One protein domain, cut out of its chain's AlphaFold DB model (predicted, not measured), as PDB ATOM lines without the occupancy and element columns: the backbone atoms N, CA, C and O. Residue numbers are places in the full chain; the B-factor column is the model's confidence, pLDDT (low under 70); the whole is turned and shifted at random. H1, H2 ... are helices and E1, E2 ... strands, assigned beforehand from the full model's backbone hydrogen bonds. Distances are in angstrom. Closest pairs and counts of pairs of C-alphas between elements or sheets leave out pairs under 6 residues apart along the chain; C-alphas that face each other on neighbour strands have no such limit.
ATOM      1  N   GLU A 551       7.087  12.787  31.827       77.81
ATOM      2  CA  GLU A 551       7.369  13.434  30.540       77.81
ATOM      3  C   GLU A 551       8.874  13.675  30.370       77.81
ATOM      4  O   GLU A 551       9.471  13.289  29.364       77.81
ATOM      5  N   LEU A 552       9.521  14.251  31.383       87.56
ATOM      6  CA  LEU A 552      10.952  14.513  31.369       87.56
ATOM      7  C   LEU A 552      11.779  13.214  31.389       87.56
ATOM      8  O   LEU A 552      12.855  13.170  30.794       87.56
ATOM      9  N   ASN A 553      11.267  12.148  32.010       86.44
ATOM     10  CA  ASN A 553      11.872  10.816  31.998       86.44
ATOM     11  C   ASN A 553      11.791  10.155  30.611       86.44
ATOM     12  O   ASN A 553      12.751   9.532  30.160       86.44
ATOM     13  N   GLU A 554      10.671  10.308  29.902       81.56
ATOM     14  CA  GLU A 554      10.553   9.853  28.513       81.56
ATOM     15  C   GLU A 554      11.550  10.592  27.609       81.56
ATOM     16  O   GLU A 554      12.300   9.954  26.865       81.56
ATOM     17  N   ILE A 555      11.640  11.920  27.745       92.38
ATOM     18  CA  ILE A 555      12.620  12.742  27.018       92.38
ATOM     19  C   ILE A 555      14.052  12.309  27.353       92.38
ATOM     20  O   ILE A 555      14.885  12.198  26.454       92.38
ATOM     21  N   TYR A 556      14.341  12.013  28.623       95.56
ATOM     22  CA  TYR A 556      15.638  11.493  29.046       95.56
ATOM     23  C   TYR A 556      15.995  10.192  28.326       95.56
ATOM     24  O   TYR A 556      17.088  10.081  27.776       95.56
ATOM     25  N   HIS A 557      15.080   9.222  28.282       90.81
ATOM     26  CA  HIS A 557      15.320   7.948  27.607       90.81
ATOM     27  C   HIS A 557      15.517   8.106  26.094       90.81
ATOM     28  O   HIS A 557      16.395   7.452  25.531       90.81
ATOM     29  N   LEU A 558      14.740   8.975  25.440       89.94
ATOM     30  CA  LEU A 558      14.900   9.273  24.012       89.94
ATOM     31  C   LEU A 558      16.251   9.934  23.723       89.94
ATOM     32  O   LEU A 558      16.948   9.546  22.781       89.94
ATOM     33  N   TYR A 559      16.641  10.898  24.553       96.06
ATOM     34  CA  TYR A 559      17.915  11.590  24.422       96.06
ATOM     35  C   TYR A 559      19.102  10.651  24.680       96.06
ATOM     36  O   TYR A 559      19.987  10.575  23.839       96.06
ATOM     37  N   ASN A 560      19.076   9.859  25.757       94.88
ATOM     38  CA  ASN A 560      20.105   8.863  26.099       94.88
ATOM     39  C   ASN A 560      20.330   7.831  24.973       94.88
ATOM     40  O   ASN A 560      21.448   7.416  24.696       94.88
ATOM     41  N   GLN A 561      19.271   7.434  24.261       91.50
ATOM     42  CA  GLN A 561      19.395   6.482  23.151       91.50
ATOM     43  C   GLN A 561      19.938   7.090  21.850       91.50
ATOM     44  O   GLN A 561      20.434   6.347  20.998       91.50
ATOM     45  N   SER A 562      19.768   8.398  21.640       93.00
ATOM     46  CA  SER A 562      19.982   9.039  20.335       93.00
ATOM     47  C   SER A 562      21.106  10.072  20.305       93.00
ATOM     48  O   SER A 562      21.610  10.365  19.219       93.00
ATOM     49  N   ASP A 563      21.456  10.642  21.460       92.00
ATOM     50  CA  ASP A 563      22.291  11.836  21.619       92.00
ATOM     51  C   ASP A 563      21.849  13.021  20.736       92.00
ATOM     52  O   ASP A 563      22.658  13.876  20.356       92.00
ATOM     53  N   ASP A 564      20.565  13.079  20.362       94.88
ATOM     54  CA  ASP A 564      20.038  14.096  19.459       94.88
ATOM     55  C   ASP A 564      19.504  15.303  20.235       94.88
ATOM     56  O   ASP A 564      18.454  15.260  20.874       94.88
ATOM     57  N   ASP A 565      20.206  16.432  20.114       95.56
ATOM     58  CA  ASP A 565      19.833  17.718  20.712       95.56
ATOM     59  C   ASP A 565      18.401  18.170  20.369       95.56
ATOM     60  O   ASP A 565      17.815  18.986  21.084       95.56
ATOM     61  N   ARG A 566      17.794  17.647  19.298       93.56
ATOM     62  CA  ARG A 566      16.393  17.939  18.968       93.56
ATOM     63  C   ARG A 566      15.419  17.432  20.031       93.56
ATOM     64  O   ARG A 566      14.438  18.136  20.281       93.56
ATOM     65  N   GLU A 567      15.719  16.308  20.684       91.25
ATOM     66  CA  GLU A 567      14.868  15.698  21.719       91.25
ATOM     67  C   GLU A 567      14.765  16.580  22.973       91.25
ATOM     68  O   GLU A 567      13.729  16.623  23.628       91.25
ATOM     69  N   ILE A 568      15.806  17.366  23.267       96.06
ATOM     70  CA  ILE A 568      15.860  18.262  24.437       96.06
ATOM     71  C   ILE A 568      15.717  19.752  24.078       96.06
ATOM     72  O   ILE A 568      15.859  20.620  24.938       96.06
ATOM     73  N   SER A 569      15.417  20.075  22.816       93.94
ATOM     74  CA  SER A 569      15.366  21.461  22.310       93.94
ATOM     75  C   SER A 569      14.268  22.337  22.919       93.94
ATOM     76  O   SER A 569      14.349  23.561  22.856       93.94
ATOM     77  N   GLN A 570      13.235  21.726  23.501       89.12
ATOM     78  CA  GLN A 570      12.140  22.439  24.166       89.12
ATOM     79  C   GLN A 570      12.363  22.601  25.675       89.12
ATOM     80  O   GLN A 570      11.591  23.299  26.332       89.12
ATOM     81  N   LEU A 571      13.397  21.967  26.235       91.31
ATOM     82  CA  LEU A 571      13.630  21.981  27.673       91.31
ATOM     83  C   LEU A 571      14.227  23.310  28.132       91.31
ATOM     84  O   LEU A 571      15.140  23.867  27.517       91.31
ATOM     85  N   ASN A 572      13.729  23.809  29.259       92.62
ATOM     86  CA  ASN A 572      14.291  24.984  29.914       92.62
ATOM     87  C   ASN A 572      15.563  24.628  30.728       92.62
ATOM     88  O   ASN A 572      15.847  23.448  30.956       92.62
ATOM     89  N   PRO A 573      16.339  25.623  31.204       94.06
ATOM     90  CA  PRO A 573      17.576  25.371  31.945       94.06
ATOM     91  C   PRO A 573      17.406  24.484  33.187       94.06
ATOM     92  O   PRO A 573      18.251  23.631  33.443       94.06
ATOM     93  N   VAL A 574      16.313  24.654  33.940       90.75
ATOM     94  CA  VAL A 574      16.032  23.861  35.148       90.75
ATOM     95  C   VAL A 574      15.766  22.402  34.780       90.75
ATOM     96  O   VAL A 574      16.274  21.500  35.439       90.75
ATOM     97  N   GLN A 575      15.024  22.148  33.700       92.62
ATOM     98  CA  GLN A 575      14.782  20.790  33.202       92.62
ATOM     99  C   GLN A 575      16.076  20.118  32.725       92.62
ATOM    100  O   GLN A 575      16.312  18.962  33.063       92.62
ATOM    101  N   ILE A 576      16.958  20.839  32.021       96.31
ATOM    102  CA  ILE A 576      18.282  20.311  31.645       96.31
ATOM    103  C   ILE A 576      19.138  20.001  32.877       96.31
ATOM    104  O   ILE A 576      19.811  18.972  32.907       96.31
ATOM    105  N   ALA A 577      19.094  20.846  33.908       94.38
ATOM    106  CA  ALA A 577      19.777  20.571  35.170       94.38
ATOM    107  C   ALA A 577      19.247  19.294  35.840       94.38
ATOM    108  O   ALA A 577      20.044  18.464  36.271       94.38
ATOM    109  N   LYS A 578      17.924  19.084  35.854       92.38
ATOM    110  CA  LYS A 578      17.322  17.836  36.348       92.38
ATOM    111  C   LYS A 578      17.806  16.612  35.571       92.38
ATOM    112  O   LYS A 578      18.225  15.647  36.199       92.38
ATOM    113  N   LEU A 579      17.824  16.664  34.232       94.88
ATOM    114  CA  LEU A 579      18.372  15.570  33.412       94.88
ATOM    115  C   LEU A 579      19.837  15.275  33.760       94.88
ATOM    116  O   LEU A 579      20.233  14.117  33.855       94.88
ATOM    117  N   TYR A 580      20.636  16.322  33.981       94.62
ATOM    118  CA  TYR A 580      22.047  16.198  34.335       94.62
ATOM    119  C   TYR A 580      22.255  15.513  35.697       94.62
ATOM    120  O   TYR A 580      23.068  14.595  35.799       94.62
ATOM    121  N   PHE A 581      21.512  15.912  36.736       91.75
ATOM    122  CA  PHE A 581      21.606  15.272  38.056       91.75
ATOM    123  C   PHE A 581      20.990  13.871  38.086       91.75
ATOM    124  O   PHE A 581      21.505  13.005  38.791       91.75
ATOM    125  N   HIS A 582      19.944  13.625  37.296       91.38
ATOM    126  CA  HIS A 582      19.396  12.284  37.108       91.38
ATOM    127  C   HIS A 582      20.449  11.343  36.512       91.38
ATOM    128  O   HIS A 582      20.728  10.289  37.079       91.38
ATOM    129  N   ALA A 583      21.124  11.768  35.441       93.62
ATOM    130  CA  ALA A 583      22.216  11.006  34.847       93.62
ATOM    131  C   ALA A 583      23.351  10.733  35.853       93.62
ATOM    132  O   ALA A 583      23.836   9.608  35.954       93.62
ATOM    133  N   LEU A 584      23.716  11.725  36.675       90.81
ATOM    134  CA  LEU A 584      24.723  11.559  37.728       90.81
ATOM    135  C   LEU A 584      24.302  10.552  38.812       90.81
ATOM    136  O   LEU A 584      25.134   9.770  39.274       90.81
ATOM    137  N   ARG A 585      23.018  10.525  39.200       86.50
ATOM    138  CA  ARG A 585      22.476   9.564  40.179       86.50
ATOM    139  C   ARG A 585      22.609   8.114  39.702       86.50
ATOM    140  O   ARG A 585      22.903   7.240  40.518       86.50
ATOM    141  N   TYR A 586      22.410   7.876  38.406       89.19
ATOM    142  CA  TYR A 586      22.419   6.545  37.787       89.19
ATOM    143  C   TYR A 586      23.747   6.168  37.112       89.19
ATOM    144  O   TYR A 586      23.792   5.185  36.375       89.19
ATOM    145  N   ASP A 587      24.828   6.914  37.370       92.62
ATOM    146  CA  ASP A 587      26.145   6.691  36.753       92.62
ATOM    147  C   ASP A 587      26.135   6.754  35.208       92.62
ATOM    148  O   ASP A 587      26.999   6.182  34.538       92.62
ATOM    149  N   ASP A 588      25.180   7.485  34.627       94.62
ATOM    150  CA  ASP A 588      25.039   7.706  33.185       94.62
ATOM    151  C   ASP A 588      25.904   8.890  32.729       94.62
ATOM    152  O   ASP A 588      25.456   9.964  32.310       94.62
ATOM    153  N   TYR A 589      27.211   8.697  32.865       94.88
ATOM    154  CA  TYR A 589      28.199   9.724  32.552       94.88
ATOM    155  C   TYR A 589      28.232  10.094  31.065       94.88
ATOM    156  O   TYR A 589      28.689  11.184  30.723       94.88
ATOM    157  N   GLU A 590      27.758   9.210  30.186       96.12
ATOM    158  CA  GLU A 590      27.657   9.472  28.752       96.12
ATOM    159  C   GLU A 590      26.598  10.541  28.486       96.12
ATOM    160  O   GLU A 590      26.925  11.605  27.949       96.12
ATOM    161  N   THR A 591      25.382  10.353  29.004       96.38
ATOM    162  CA  THR A 591      24.324  11.364  28.902       96.38
ATOM    163  C   THR A 591      24.747  12.685  29.554       96.38
ATOM    164  O   THR A 591      24.598  13.752  28.949       96.38
ATOM    165  N   MET A 592      25.365  12.647  30.746       95.25
ATOM    166  CA  MET A 592      25.922  13.849  31.393       95.25
ATOM    167  C   MET A 592      26.931  14.584  30.503       95.25
ATOM    168  O   MET A 592      26.907  15.817  30.392       95.25
ATOM    169  N   TYR A 593      27.834  13.832  29.867       95.62
ATOM    170  CA  TYR A 593      28.829  14.383  28.959       95.62
ATOM    171  C   TYR A 593      28.124  15.086  27.803       95.62
ATOM    172  O   TYR A 593      28.426  16.245  27.523       95.62
ATOM    173  N   HIS A 594      27.136  14.447  27.172       95.19
ATOM    174  CA  HIS A 594      26.371  15.031  26.070       95.19
ATOM    175  C   HIS A 594      25.562  16.269  26.477       95.19
ATOM    176  O   HIS A 594      25.477  17.213  25.691       95.19
ATOM    177  N   LEU A 595      25.048  16.343  27.708       95.75
ATOM    178  CA  LEU A 595      24.403  17.544  28.267       95.75
ATOM    179  C   LEU A 595      25.390  18.693  28.564       95.75
ATOM    180  O   LEU A 595      24.971  19.831  28.788       95.75
ATOM    181  N   THR A 596      26.699  18.436  28.531       95.06
ATOM    182  CA  THR A 596      27.749  19.435  28.771       95.06
ATOM    183  C   THR A 596      28.141  20.168  27.484       95.06
ATOM    184  O   THR A 596      28.294  19.586  26.411       95.06
ATOM    185  N   ALA A 597      28.357  21.477  27.576       94.12
ATOM    186  CA  ALA A 597      28.675  22.344  26.444       94.12
ATOM    187  C   ALA A 597      29.959  21.952  25.692       94.12
ATOM    188  O   ALA A 597      30.995  21.668  26.304       94.12
ATOM    189  N   SER A 598      29.958  22.076  24.361       88.44
ATOM    190  CA  SER A 598      31.112  21.771  23.499       88.44
ATOM    191  C   SER A 598      32.118  22.933  23.487       88.44
ATOM    192  O   SER A 598      32.315  23.631  22.491       88.44
ATOM    193  N   LYS A 599      32.748  23.225  24.629       79.88
ATOM    194  CA  LYS A 599      33.840  24.211  24.704       79.88
ATOM    195  C   LYS A 599      35.168  23.589  24.268       79.88
ATOM    196  O   LYS A 599      35.388  22.394  24.424       79.88
ATOM    197  N   LYS A 600      36.109  24.436  23.825       74.06
ATOM    198  CA  LYS A 600      37.502  24.046  23.513       74.06
ATOM    199  C   LYS A 600      38.216  23.344  24.685       74.06
ATOM    200  O   LYS A 600      39.189  22.638  24.463       74.06
ATOM    201  N   GLU A 601      37.731  23.553  25.906       77.50
ATOM    202  CA  GLU A 601      38.272  23.013  27.158       77.50
ATOM    203  C   GLU A 601      37.452  21.834  27.716       77.50
ATOM    204  O   GLU A 601      37.724  21.394  28.830       77.50
ATOM    205  N   ARG A 602      36.454  21.309  26.981       86.31
ATOM    206  CA  ARG A 602      35.719  20.107  27.411       86.31
ATOM    207  C   ARG A 602      36.710  18.933  27.496       86.31
ATOM    208  O   ARG A 602      37.396  18.671  26.503       86.31
ATOM    209  N   PRO A 603      36.826  18.248  28.650       89.12
ATOM    210  CA  PRO A 603      37.727  17.107  28.783       89.12
ATOM    211  C   PRO A 603      37.329  15.981  27.818       89.12
ATOM    212  O   PRO A 603      36.212  15.956  27.289       89.12
ATOM    213  N   SER A 604      38.238  15.030  27.583       93.50
ATOM    214  CA  SER A 604      37.851  13.777  26.924       93.50
ATOM    215  C   SER A 604      36.778  13.067  27.753       93.50
ATOM    216  O   SER A 604      36.707  13.272  28.964       93.50
ATOM    217  N   MET A 605      35.960  12.221  27.118       94.38
ATOM    218  CA  MET A 605      34.950  11.413  27.816       94.38
ATOM    219  C   MET A 605      35.565  10.653  29.002       94.38
ATOM    220  O   MET A 605      35.051  10.702  30.109       94.38
ATOM    221  N   GLU A 606      36.726  10.027  28.804       95.19
ATOM    222  CA  GLU A 606      37.431   9.277  29.851       95.19
ATOM    223  C   GLU A 606      37.805  10.162  31.049       95.19
ATOM    224  O   GLU A 606      37.553   9.797  32.195       95.19
ATOM    225  N   ALA A 607      38.356  11.353  30.792       92.94
ATOM    226  CA  ALA A 607      38.699  12.302  31.848       92.94
ATOM    227  C   ALA A 607      37.448  12.900  32.515       92.94
ATOM    228  O   ALA A 607      37.475  13.209  33.702       92.94
ATOM    229  N   PHE A 608      36.348  13.051  31.775       93.31
ATOM    230  CA  PHE A 608      35.065  13.493  32.316       93.31
ATOM    231  C   PHE A 608      34.468  12.461  33.278       93.31
ATOM    232  O   PHE A 608      34.073  12.829  34.383       93.31
ATOM    233  N   VAL A 609      34.438  11.184  32.887       93.62
ATOM    234  CA  VAL A 609      33.934  10.076  33.714       93.62
ATOM    235  C   VAL A 609      34.731   9.971  35.012       93.62
ATOM    236  O   VAL A 609      34.139   9.877  36.082       93.62
ATOM    237  N   GLU A 610      36.063  10.024  34.931       92.06
ATOM    238  CA  GLU A 610      36.927   9.932  36.115       92.06
ATOM    239  C   GLU A 610      36.676  11.087  37.088       92.06
ATOM    240  O   GLU A 610      36.416  10.871  38.270       92.06
ATOM    241  N   ASN A 611      36.652  12.317  36.569       89.75
ATOM    242  CA  ASN A 611      36.325  13.488  37.370       89.75
ATOM    243  C   ASN A 611      34.912  13.384  37.967       89.75
ATOM    244  O   ASN A 611      34.718  13.781  39.107       89.75
ATOM    245  N   SER A 612      33.928  12.851  37.234       89.25
ATOM    246  CA  SER A 612      32.531  12.768  37.697       89.25
ATOM    247  C   SER A 612      32.383  11.786  38.855       89.25
ATOM    248  O   SER A 612      31.681  12.076  39.821       89.25
ATOM    249  N   LYS A 613      33.101  10.659  38.795       89.44
ATOM    250  CA  LYS A 613      33.185   9.700  39.901       89.44
ATOM    251  C   LYS A 613      33.812  10.327  41.138       89.44
ATOM    252  O   LYS A 613      33.249  10.209  42.218       89.44
ATOM    253  N   GLN A 614      34.925  11.045  40.968       85.94
ATOM    254  CA  GLN A 614      35.564  11.754  42.076       85.94
ATOM    255  C   GLN A 614      34.628  12.815  42.675       85.94
ATOM    256  O   GLN A 614      34.500  12.911  43.890       85.94
ATOM    257  N   GLN A 615      33.918  13.580  41.838       80.56
ATOM    258  CA  GLN A 615      32.930  14.548  42.313       80.56
ATOM    259  C   GLN A 615      31.825  13.876  43.130       80.56
ATOM    260  O   GLN A 615      31.473  14.382  44.190       80.56
ATOM    261  N   ARG A 616      31.304  12.728  42.690       83.06
ATOM    262  CA  ARG A 616      30.266  11.994  43.427       83.06
ATOM    263  C   ARG A 616      30.689  11.642  44.860       83.06
ATOM    264  O   ARG A 616      29.835  11.579  45.733       83.06
ATOM    265  N   GLU A 617      31.984  11.448  45.105       81.88
ATOM    266  CA  GLU A 617      32.531  11.208  46.446       81.88
ATOM    267  C   GLU A 617      32.706  12.499  47.277       81.88
ATOM    268  O   GLU A 617      32.746  12.435  48.504       81.88
ATOM    269  N   GLU A 618      32.823  13.669  46.637       78.06
ATOM    270  CA  GLU A 618      33.122  14.966  47.275       78.06
ATOM    271  C   GLU A 618      31.886  15.857  47.542       78.06
ATOM    272  O   GLU A 618      31.965  16.808  48.341       78.06
ATOM    273  N   TYR A 619      30.769  15.596  46.859       72.50
ATOM    274  CA  TYR A 619      29.503  16.318  47.021       72.50
ATOM    275  C   TYR A 619      28.558  15.615  48.002       72.50
ATOM    276  O   TYR A 619      28.689  14.411  48.220       72.50
ATOM    277  N   PRO A 620      27.602  16.358  48.593       61.19
ATOM    278  CA  PRO A 620      26.486  15.750  49.306       61.19
ATOM    279  C   PRO A 620      25.803  14.699  48.437       61.19
ATOM    280  O   PRO A 620      25.798  14.825  47.207       61.19
ATOM    281  N   ASP A 621      25.231  13.670  49.065       76.06
ATOM    282  CA  ASP A 621      24.470  12.664  48.332       76.06
ATOM    283  C   ASP A 621      23.414  13.386  47.493       76.06
ATOM    284  O   ASP A 621      22.573  14.099  48.024       76.06
ATOM    285  N   ILE A 622      23.474  13.244  46.171       78.19
ATOM    286  CA  ILE A 622      22.580  13.952  45.248       78.19
ATOM    287  C   ILE A 622      21.118  13.603  45.531       78.19
ATOM    288  O   ILE A 622      20.245  14.420  45.254       78.19
ATOM    289  N   SER A 623      20.856  12.454  46.169       69.31
ATOM    290  CA  SER A 623      19.536  12.097  46.701       69.31
ATOM    291  C   SER A 623      18.959  13.133  47.685       69.31
ATOM    292  O   SER A 623      17.749  13.180  47.877       69.31
ATOM    293  N   THR A 624      19.808  13.992  48.255       72.06
ATOM    294  CA  THR A 624      19.452  15.082  49.172       72.06
ATOM    295  C   THR A 624      19.140  16.403  48.470       72.06
ATOM    296  O   THR A 624      18.910  17.400  49.143       72.06
ATOM    297  N   MET A 625      19.142  16.472  47.135       80.25
ATOM    298  CA  MET A 625      18.858  17.713  46.404       80.25
ATOM    299  C   MET A 625      17.431  18.214  46.683       80.25
ATOM    300  O   MET A 625      16.456  17.519  46.400       80.25
ATOM    301  N   THR A 626      17.305  19.438  47.199       69.94
ATOM    302  CA  THR A 626      16.042  20.016  47.688       69.94
ATOM    303  C   THR A 626      15.463  21.101  46.797       69.94
ATOM    304  O   THR A 626      14.240  21.241  46.733       69.94
ATOM    305  N   GLU A 627      16.309  21.853  46.086       79.56
ATOM    306  CA  GLU A 627      15.875  22.959  45.230       79.56
ATOM    307  C   GLU A 627      16.796  23.154  44.007       79.56
ATOM    308  O   GLU A 627      18.006  22.969  44.102       79.56
ATOM    309  N   ILE A 628      16.231  23.557  42.857       85.38
ATOM    310  CA  ILE A 628      16.969  24.134  41.718       85.38
ATOM    311  C   ILE A 628      16.279  25.446  41.321       85.38
ATOM    312  O   ILE A 628      15.147  25.418  40.834       85.38
ATOM    313  N   VAL A 629      16.956  26.585  41.484       82.38
ATOM    314  CA  VAL A 629      16.406  27.931  41.219       82.38
ATOM    315  C   VAL A 629      17.298  28.715  40.263       82.38
ATOM    316  O   VAL A 629      18.511  28.732  40.420       82.38
ATOM    317  N   GLU A 630      16.704  29.405  39.283       88.94
ATOM    318  CA  GLU A 630      17.418  30.362  38.420       88.94
ATOM    319  C   GLU A 630      17.750  31.641  39.203       88.94
ATOM    320  O   GLU A 630      16.862  32.421  39.537       88.94
ATOM    321  N   GLU A 631      19.037  31.871  39.478       86.69
ATOM    322  CA  GLU A 631      19.523  33.063  40.189       86.69
ATOM    323  C   GLU A 631      19.765  34.253  39.260       86.69
ATOM    324  O   GLU A 631      19.706  35.412  39.674       86.69
ATOM    325  N   GLY A 632      20.075  33.989  37.990       89.19
ATOM    326  CA  GLY A 632      20.391  35.062  37.062       89.19
ATOM    327  C   GLY A 632      20.656  34.614  35.637       89.19
ATOM    328  O   GLY A 632      20.955  33.454  35.355       89.19
ATOM    329  N   ARG A 633      20.574  35.591  34.731       95.56
ATOM    330  CA  ARG A 633      20.796  35.415  33.298       95.56
ATOM    331  C   ARG A 633      21.659  36.552  32.752       95.56
ATOM    332  O   ARG A 633      21.212  37.696  32.715       95.56
ATOM    333  N   ASP A 634      22.875  36.248  32.298       93.69
ATOM    334  CA  ASP A 634      23.772  37.210  31.635       93.69
ATOM    335  C   ASP A 634      24.317  36.633  30.325       93.69
ATOM    336  O   ASP A 634      24.855  35.530  30.291       93.69
ATOM    337  N   LYS A 635      24.202  37.392  29.227       91.56
ATOM    338  CA  LYS A 635      24.773  37.055  27.902       91.56
ATOM    339  C   LYS A 635      24.487  35.620  27.419       91.56
ATOM    340  O   LYS A 635      25.367  34.967  26.863       91.56
ATOM    341  N   GLY A 636      23.259  35.136  27.612       90.06
ATOM    342  CA  GLY A 636      22.864  33.781  27.197       90.06
ATOM    343  C   GLY A 636      23.403  32.665  28.099       90.06
ATOM    344  O   GLY A 636      23.356  31.496  27.721       90.06
ATOM    345  N   ILE A 637      23.917  33.022  29.278       93.56
ATOM    346  CA  ILE A 637      24.256  32.108  30.365       93.56
ATOM    347  C   ILE A 637      23.198  32.262  31.452       93.56
ATOM    348  O   ILE A 637      22.882  33.384  31.848       93.56
ATOM    349  N   VAL A 638      22.670  31.140  31.919       93.06
ATOM    350  CA  VAL A 638      21.764  31.031  33.060       93.06
ATOM    351  C   VAL A 638      22.534  30.410  34.213       93.06
ATOM    352  O   VAL A 638      23.183  29.384  34.022       93.06
ATOM    353  N   THR A 639      22.476  31.020  35.390       93.06
ATOM    354  CA  THR A 639      23.030  30.458  36.625       93.06
ATOM    355  C   THR A 639      21.890  29.916  37.465       93.06
ATOM    356  O   THR A 639      20.925  30.633  37.732       93.06
ATOM    357  N   LEU A 640      22.006  28.654  37.859       93.06
ATOM    358  CA  LEU A 640      21.094  27.989  38.768       93.06
ATOM    359  C   LEU A 640      21.799  27.746  40.101       93.06
ATOM    360  O   LEU A 640      22.928  27.257  40.105       93.06
ATOM    361  N   ARG A 641      21.120  28.028  41.210       90.12
ATOM    362  CA  ARG A 641      21.483  27.517  42.531       90.12
ATOM    363  C   ARG A 641      20.818  26.172  42.724       90.12
ATOM    364  O   ARG A 641      19.621  26.037  42.461       90.12
ATOM    365  N   VAL A 642      21.590  25.198  43.172       89.31
ATOM    366  CA  VAL A 642      21.111  23.866  43.511       89.31
ATOM    367  C   VAL A 642      21.386  23.645  44.987       89.31
ATOM    368  O   VAL A 642      22.544  23.669  45.404       89.31
ATOM    369  N   SER A 643      20.321  23.465  45.755       81.19
ATOM    370  CA  SER A 643      20.388  23.291  47.203       81.19
ATOM    371  C   SER A 643      20.225  21.830  47.588       81.19
ATOM    372  O   SER A 643      19.554  21.065  46.891       81.19
ATOM    373  N   PHE A 644      20.836  21.454  48.707       79.12
ATOM    374  CA  PHE A 644      20.798  20.107  49.277       79.12
ATOM    375  C   PHE A 644      20.294  20.169  50.720       79.12
ATOM    376  O   PHE A 644      20.447  21.192  51.386       79.12
ATOM    377  N   SER A 645      19.680  19.094  51.221       66.88
ATOM    378  CA  SER A 645      19.235  19.023  52.619       66.88
ATOM    379  C   SER A 645      20.420  18.919  53.575       66.88
ATOM    380  O   SER A 645      20.323  19.322  54.729       66.88
ATOM    381  N   GLU A 646      21.551  18.416  53.079       68.69
ATOM    382  CA  GLU A 646      22.824  18.373  53.779       68.69
ATOM    383  C   GLU A 646      23.917  18.974  52.882       68.69
ATOM    384  O   GLU A 646      24.036  18.611  51.718       68.69
ATOM    385  N   GLY A 647      24.743  19.877  53.416       74.31
ATOM    386  CA  GLY A 647      25.899  20.437  52.703       74.31
ATOM    387  C   GLY A 647      25.721  21.858  52.163       74.31
ATOM    388  O   GLY A 647      24.842  22.600  52.589       74.31
ATOM    389  N   GLU A 648      26.642  22.262  51.287       79.44
ATOM    390  CA  GLU A 648      26.678  23.598  50.676       79.44
ATOM    391  C   GLU A 648      25.916  23.605  49.346       79.44
ATOM    392  O   GLU A 648      26.003  22.647  48.571       79.44
ATOM    393  N   ASP A 649      25.220  24.710  49.067       82.94
ATOM    394  CA  ASP A 649      24.622  24.971  47.759       82.94
ATOM    395  C   ASP A 649      25.697  24.965  46.659       82.94
ATOM    396  O   ASP A 649      26.850  25.362  46.864       82.94
ATOM    397  N   ILE A 650      25.312  24.533  45.457       89.12
ATOM    398  CA  ILE A 650      26.184  24.578  44.279       89.12
ATOM    399  C   ILE A 650      25.604  25.489  43.200       89.12
ATOM    400  O   ILE A 650      24.402  25.496  42.931       89.12
ATOM    401  N   SER A 651      26.493  26.205  42.518       89.88
ATOM    402  CA  SER A 651      26.155  27.026  41.356       89.88
ATOM    403  C   SER A 651      26.396  26.254  40.056       89.88
ATOM    404  O   SER A 651      27.523  25.881  39.699       89.88
ATOM    405  N   LEU A 652      25.312  26.004  39.321       92.44
ATOM    406  CA  LEU A 652      25.297  25.342  38.021       92.44
ATOM    407  C   LEU A 652      24.999  26.370  36.931       92.44
ATOM    408  O   LEU A 652      23.892  26.887  36.823       92.44
ATOM    409  N   SER A 653      25.973  26.650  36.069       94.75
ATOM    410  CA  SER A 653      25.745  27.524  34.915       94.75
ATOM    411  C   SER A 653      25.404  26.713  33.667       94.75
ATOM    412  O   SER A 653      26.073  25.724  33.368       94.75
ATOM    413  N   LEU A 654      24.431  27.173  32.887       95.81
ATOM    414  CA  LEU A 654      24.064  26.636  31.579       95.81
ATOM    415  C   LEU A 654      24.185  27.734  30.523       95.81
ATOM    416  O   LEU A 654      23.898  28.893  30.805       95.81
ATOM    417  N   LYS A 655      24.587  27.395  29.298       95.62
ATOM    418  CA  LYS A 655      24.496  28.309  28.147       95.62
ATOM    419  C   LYS A 655      23.615  27.722  27.069       95.62
ATOM    420  O   LYS A 655      23.532  26.504  26.932       95.62
ATOM    421  N   GLU A 656      23.073  28.593  26.243       94.06
ATOM    422  CA  GLU A 656      22.465  28.197  24.984       94.06
ATOM    423  C   GLU A 656      23.563  27.856  23.952       94.06
ATOM    424  O   GLU A 656      24.492  28.638  23.713       94.06
ATOM    425  N   GLU A 657      23.499  26.663  23.365       93.56
ATOM    426  CA  GLU A 657      24.376  26.201  22.287       93.56
ATOM    427  C   GLU A 657      23.511  25.657  21.146       93.56
ATOM    428  O   GLU A 657      22.963  24.563  21.219       93.56
ATOM    429  N   GLY A 658      23.351  26.443  20.079       92.56
ATOM    430  CA  GLY A 658      22.418  26.091  19.008       92.56
ATOM    431  C   GLY A 658      20.969  26.275  19.457       92.56
ATOM    432  O   GLY A 658      20.551  27.410  19.651       92.56
ATOM    433  N   ILE A 659      20.219  25.176  19.572       90.06
ATOM    434  CA  ILE A 659      18.796  25.162  19.974       90.06
ATOM    435  C   ILE A 659      18.572  24.576  21.377       90.06
ATOM    436  O   ILE A 659      17.437  24.310  21.750       90.06
ATOM    437  N   VAL A 660      19.645  24.314  22.128       95.12
ATOM    438  CA  VAL A 660      19.599  23.597  23.410       95.12
ATOM    439  C   VAL A 660      20.368  24.333  24.495       95.12
ATOM    440  O   VAL A 660      21.373  24.996  24.229       95.12
ATOM    441  N   TRP A 661      19.931  24.167  25.743       96.88
ATOM    442  CA  TRP A 661      20.721  24.537  26.916       96.88
ATOM    443  C   TRP A 661      21.725  23.429  27.244       96.88
ATOM    444  O   TRP A 661      21.395  22.246  27.202       96.88
ATOM    445  N   LYS A 662      22.958  23.811  27.578       96.56
ATOM    446  CA  LYS A 662      24.047  22.892  27.931       96.56
ATOM    447  C   LYS A 662      24.775  23.360  29.184       96.56
ATOM    448  O   LYS A 662      25.048  24.554  29.338       96.56
ATOM    449  N   VAL A 663      25.151  22.417  30.046       95.25
ATOM    450  CA  VAL A 663      25.890  22.674  31.291       95.25
ATOM    451  C   VAL A 663      27.297  23.197  30.979       95.25
ATOM    452  O   VAL A 663      28.004  22.660  30.128       95.25
ATOM    453  N   LEU A 664      27.706  24.288  31.632       90.69
ATOM    454  CA  LEU A 664      28.969  24.984  31.370       90.69
ATOM    455  C   LEU A 664      30.130  24.568  32.261       90.69
ATOM    456  O   LEU A 664      31.272  24.591  31.795       90.69
ATOM    457  N   ASN A 665      29.849  24.339  33.542       70.31
ATOM    458  CA  ASN A 665      30.867  24.226  34.575       70.31
ATOM    459  C   ASN A 665      31.030  22.754  34.941       70.31
ATOM    460  O   ASN A 665      30.179  22.182  35.611       70.31
ATOM    461  N   PHE A 666      32.139  22.172  34.489       63.59
ATOM    462  CA  PHE A 666      32.612  20.881  34.956       63.59
ATOM    463  C   PHE A 666      34.127  20.957  35.233       63.59
ATOM    464  O   PHE A 666      34.862  21.391  34.336       63.59
ATOM    465  N   PRO A 667      34.619  20.562  36.425       64.00
ATOM    466  CA  PRO A 667      33.852  20.126  37.598       64.00
ATOM    467  C   PRO A 667      32.896  21.213  38.125       64.00
ATOM    468  O   PRO A 667      33.172  22.409  37.976       64.00
ATOM    469  N   LEU A 668      31.772  20.796  38.726       72.44
ATOM    470  CA  LEU A 668      30.940  21.662  39.576       72.44
ATOM    471  C   LEU A 668      31.842  22.403  40.584       72.44
ATOM    472  O   LEU A 668      32.879  21.877  40.993       72.44
ATOM    473  N   LYS A 669      31.505  23.639  40.950       66.88
ATOM    474  CA  LYS A 669      32.260  24.413  41.947       66.88
ATOM    475  C   LYS A 669      31.366  24.643  43.156       66.88
ATOM    476  O   LYS A 669      30.196  24.957  42.976       66.88
ATOM    477  N   LYS A 670      31.918  24.467  44.359       65.50
ATOM    478  CA  LYS A 670      31.278  24.945  45.591       65.50
ATOM    479  C   LYS A 670      31.353  26.471  45.596       65.50
ATOM    480  O   LYS A 670      32.401  27.019  45.227       65.50
ATOM    481  N   ASP A 671      30.256  27.132  45.941       57.75
ATOM    482  CA  ASP A 671      30.285  28.569  46.194       57.75
ATOM    483  C   ASP A 671      30.915  28.790  47.574       57.75
ATOM    484  O   ASP A 671      30.469  28.219  48.563       57.75
TER     485      ASP A 671
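Overview. This is residues 551 to 671 of the 672 residues of an uncharacterized protein of Jeotgalibacillus sp. S-D1 (UniProt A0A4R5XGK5). A strongly twisted, curled sheet of four strands wraps round one helix, H2, which sits in the hollow on one face. H3 folds back beside H2 as the second half of a helical hairpin, while H1 meets H2, and H4 crosses H3, farther from the middle. The printed part has 121 residues, with four named helices followed by four named strands, H1 H2 H3 H4 E1 E2 E3 E4, in a mixed class of helices and strands. The sheet, in the order E1 E2 E3 E4, is antiparallel throughout. The whole is compact and rounded, with a radius of gyration of the C-alphas of 13.4 A and spans of 35 by 32 by 31 A.

Arrangement. H1, residues 551 to 562, only just touches H2, residues 573 to 585, with 3 pairs of C-alphas within 8 A; the closest are Tyr 556 and Leu 579, 6.6 A. H1 touches H2 with residues 552 to 556 alone, and H2 touches H1 with residues 575 to 579 alone. H2 and H3, residues 589 to 595, form a helical hairpin and touch at a shallow tilt of 9 degrees, opposite ways; their closest C-alphas are Tyr 580 and Met 592, 5.4 A. H3 touches H4, residues 605 to 618, about perpendicular at 76 degrees, closest at the C-alphas of Tyr 589 and Val 609, 5.9 A. H1 and H4 are apart. In H1, H2, H3 and H4 every O i to N i+4 pair is within hydrogen-bond range. E1, residues 625 to 634, E2, residues 637 to 644, E3, residues 650 to 657, and E4, residues 660 to 663, form a meander, each strand the antiparallel neighbour of the one before. Within hydrogen-bond range are N 629 and O 641 across the hairpin E1 and E2, 2.9 A, N 640 and O 652 across the hairpin E2 and E3, 2.8 A, and N 662 and O 655 across the hairpin E3 and E4, 2.8 A. The sheet curls round H2, and the two make two layers, a helix on one face of a sheet; the closest C-alphas of H2 and E4 are Pro 573 and Trp 661, 6.0 A. H3 only grazes the sheet with residues 592 to 595.

Along the chain. H1 begins at C-alpha 551 (7.369, 13.434, 30.540). H2 is 18.5 A long, H4 19.9 A, E1 24.9 A, E2 22.7 A and E3 22.1 A. E4 ends at C-alpha 663 (25.890, 22.674, 31.291).

Size, cuts and confidence. The C-alphas farthest apart, Glu 646 and Gly 658, are 35.6 A apart. The printed part has no cut and no long link. Residues 669 to 670 pair antiparallel with residues 650 to 651 of E3. Mean pLDDT of the printed part is 87.5; residues 620, 623, 626, 645 to 646, 666 to 667 and 669 to 671 are under 70.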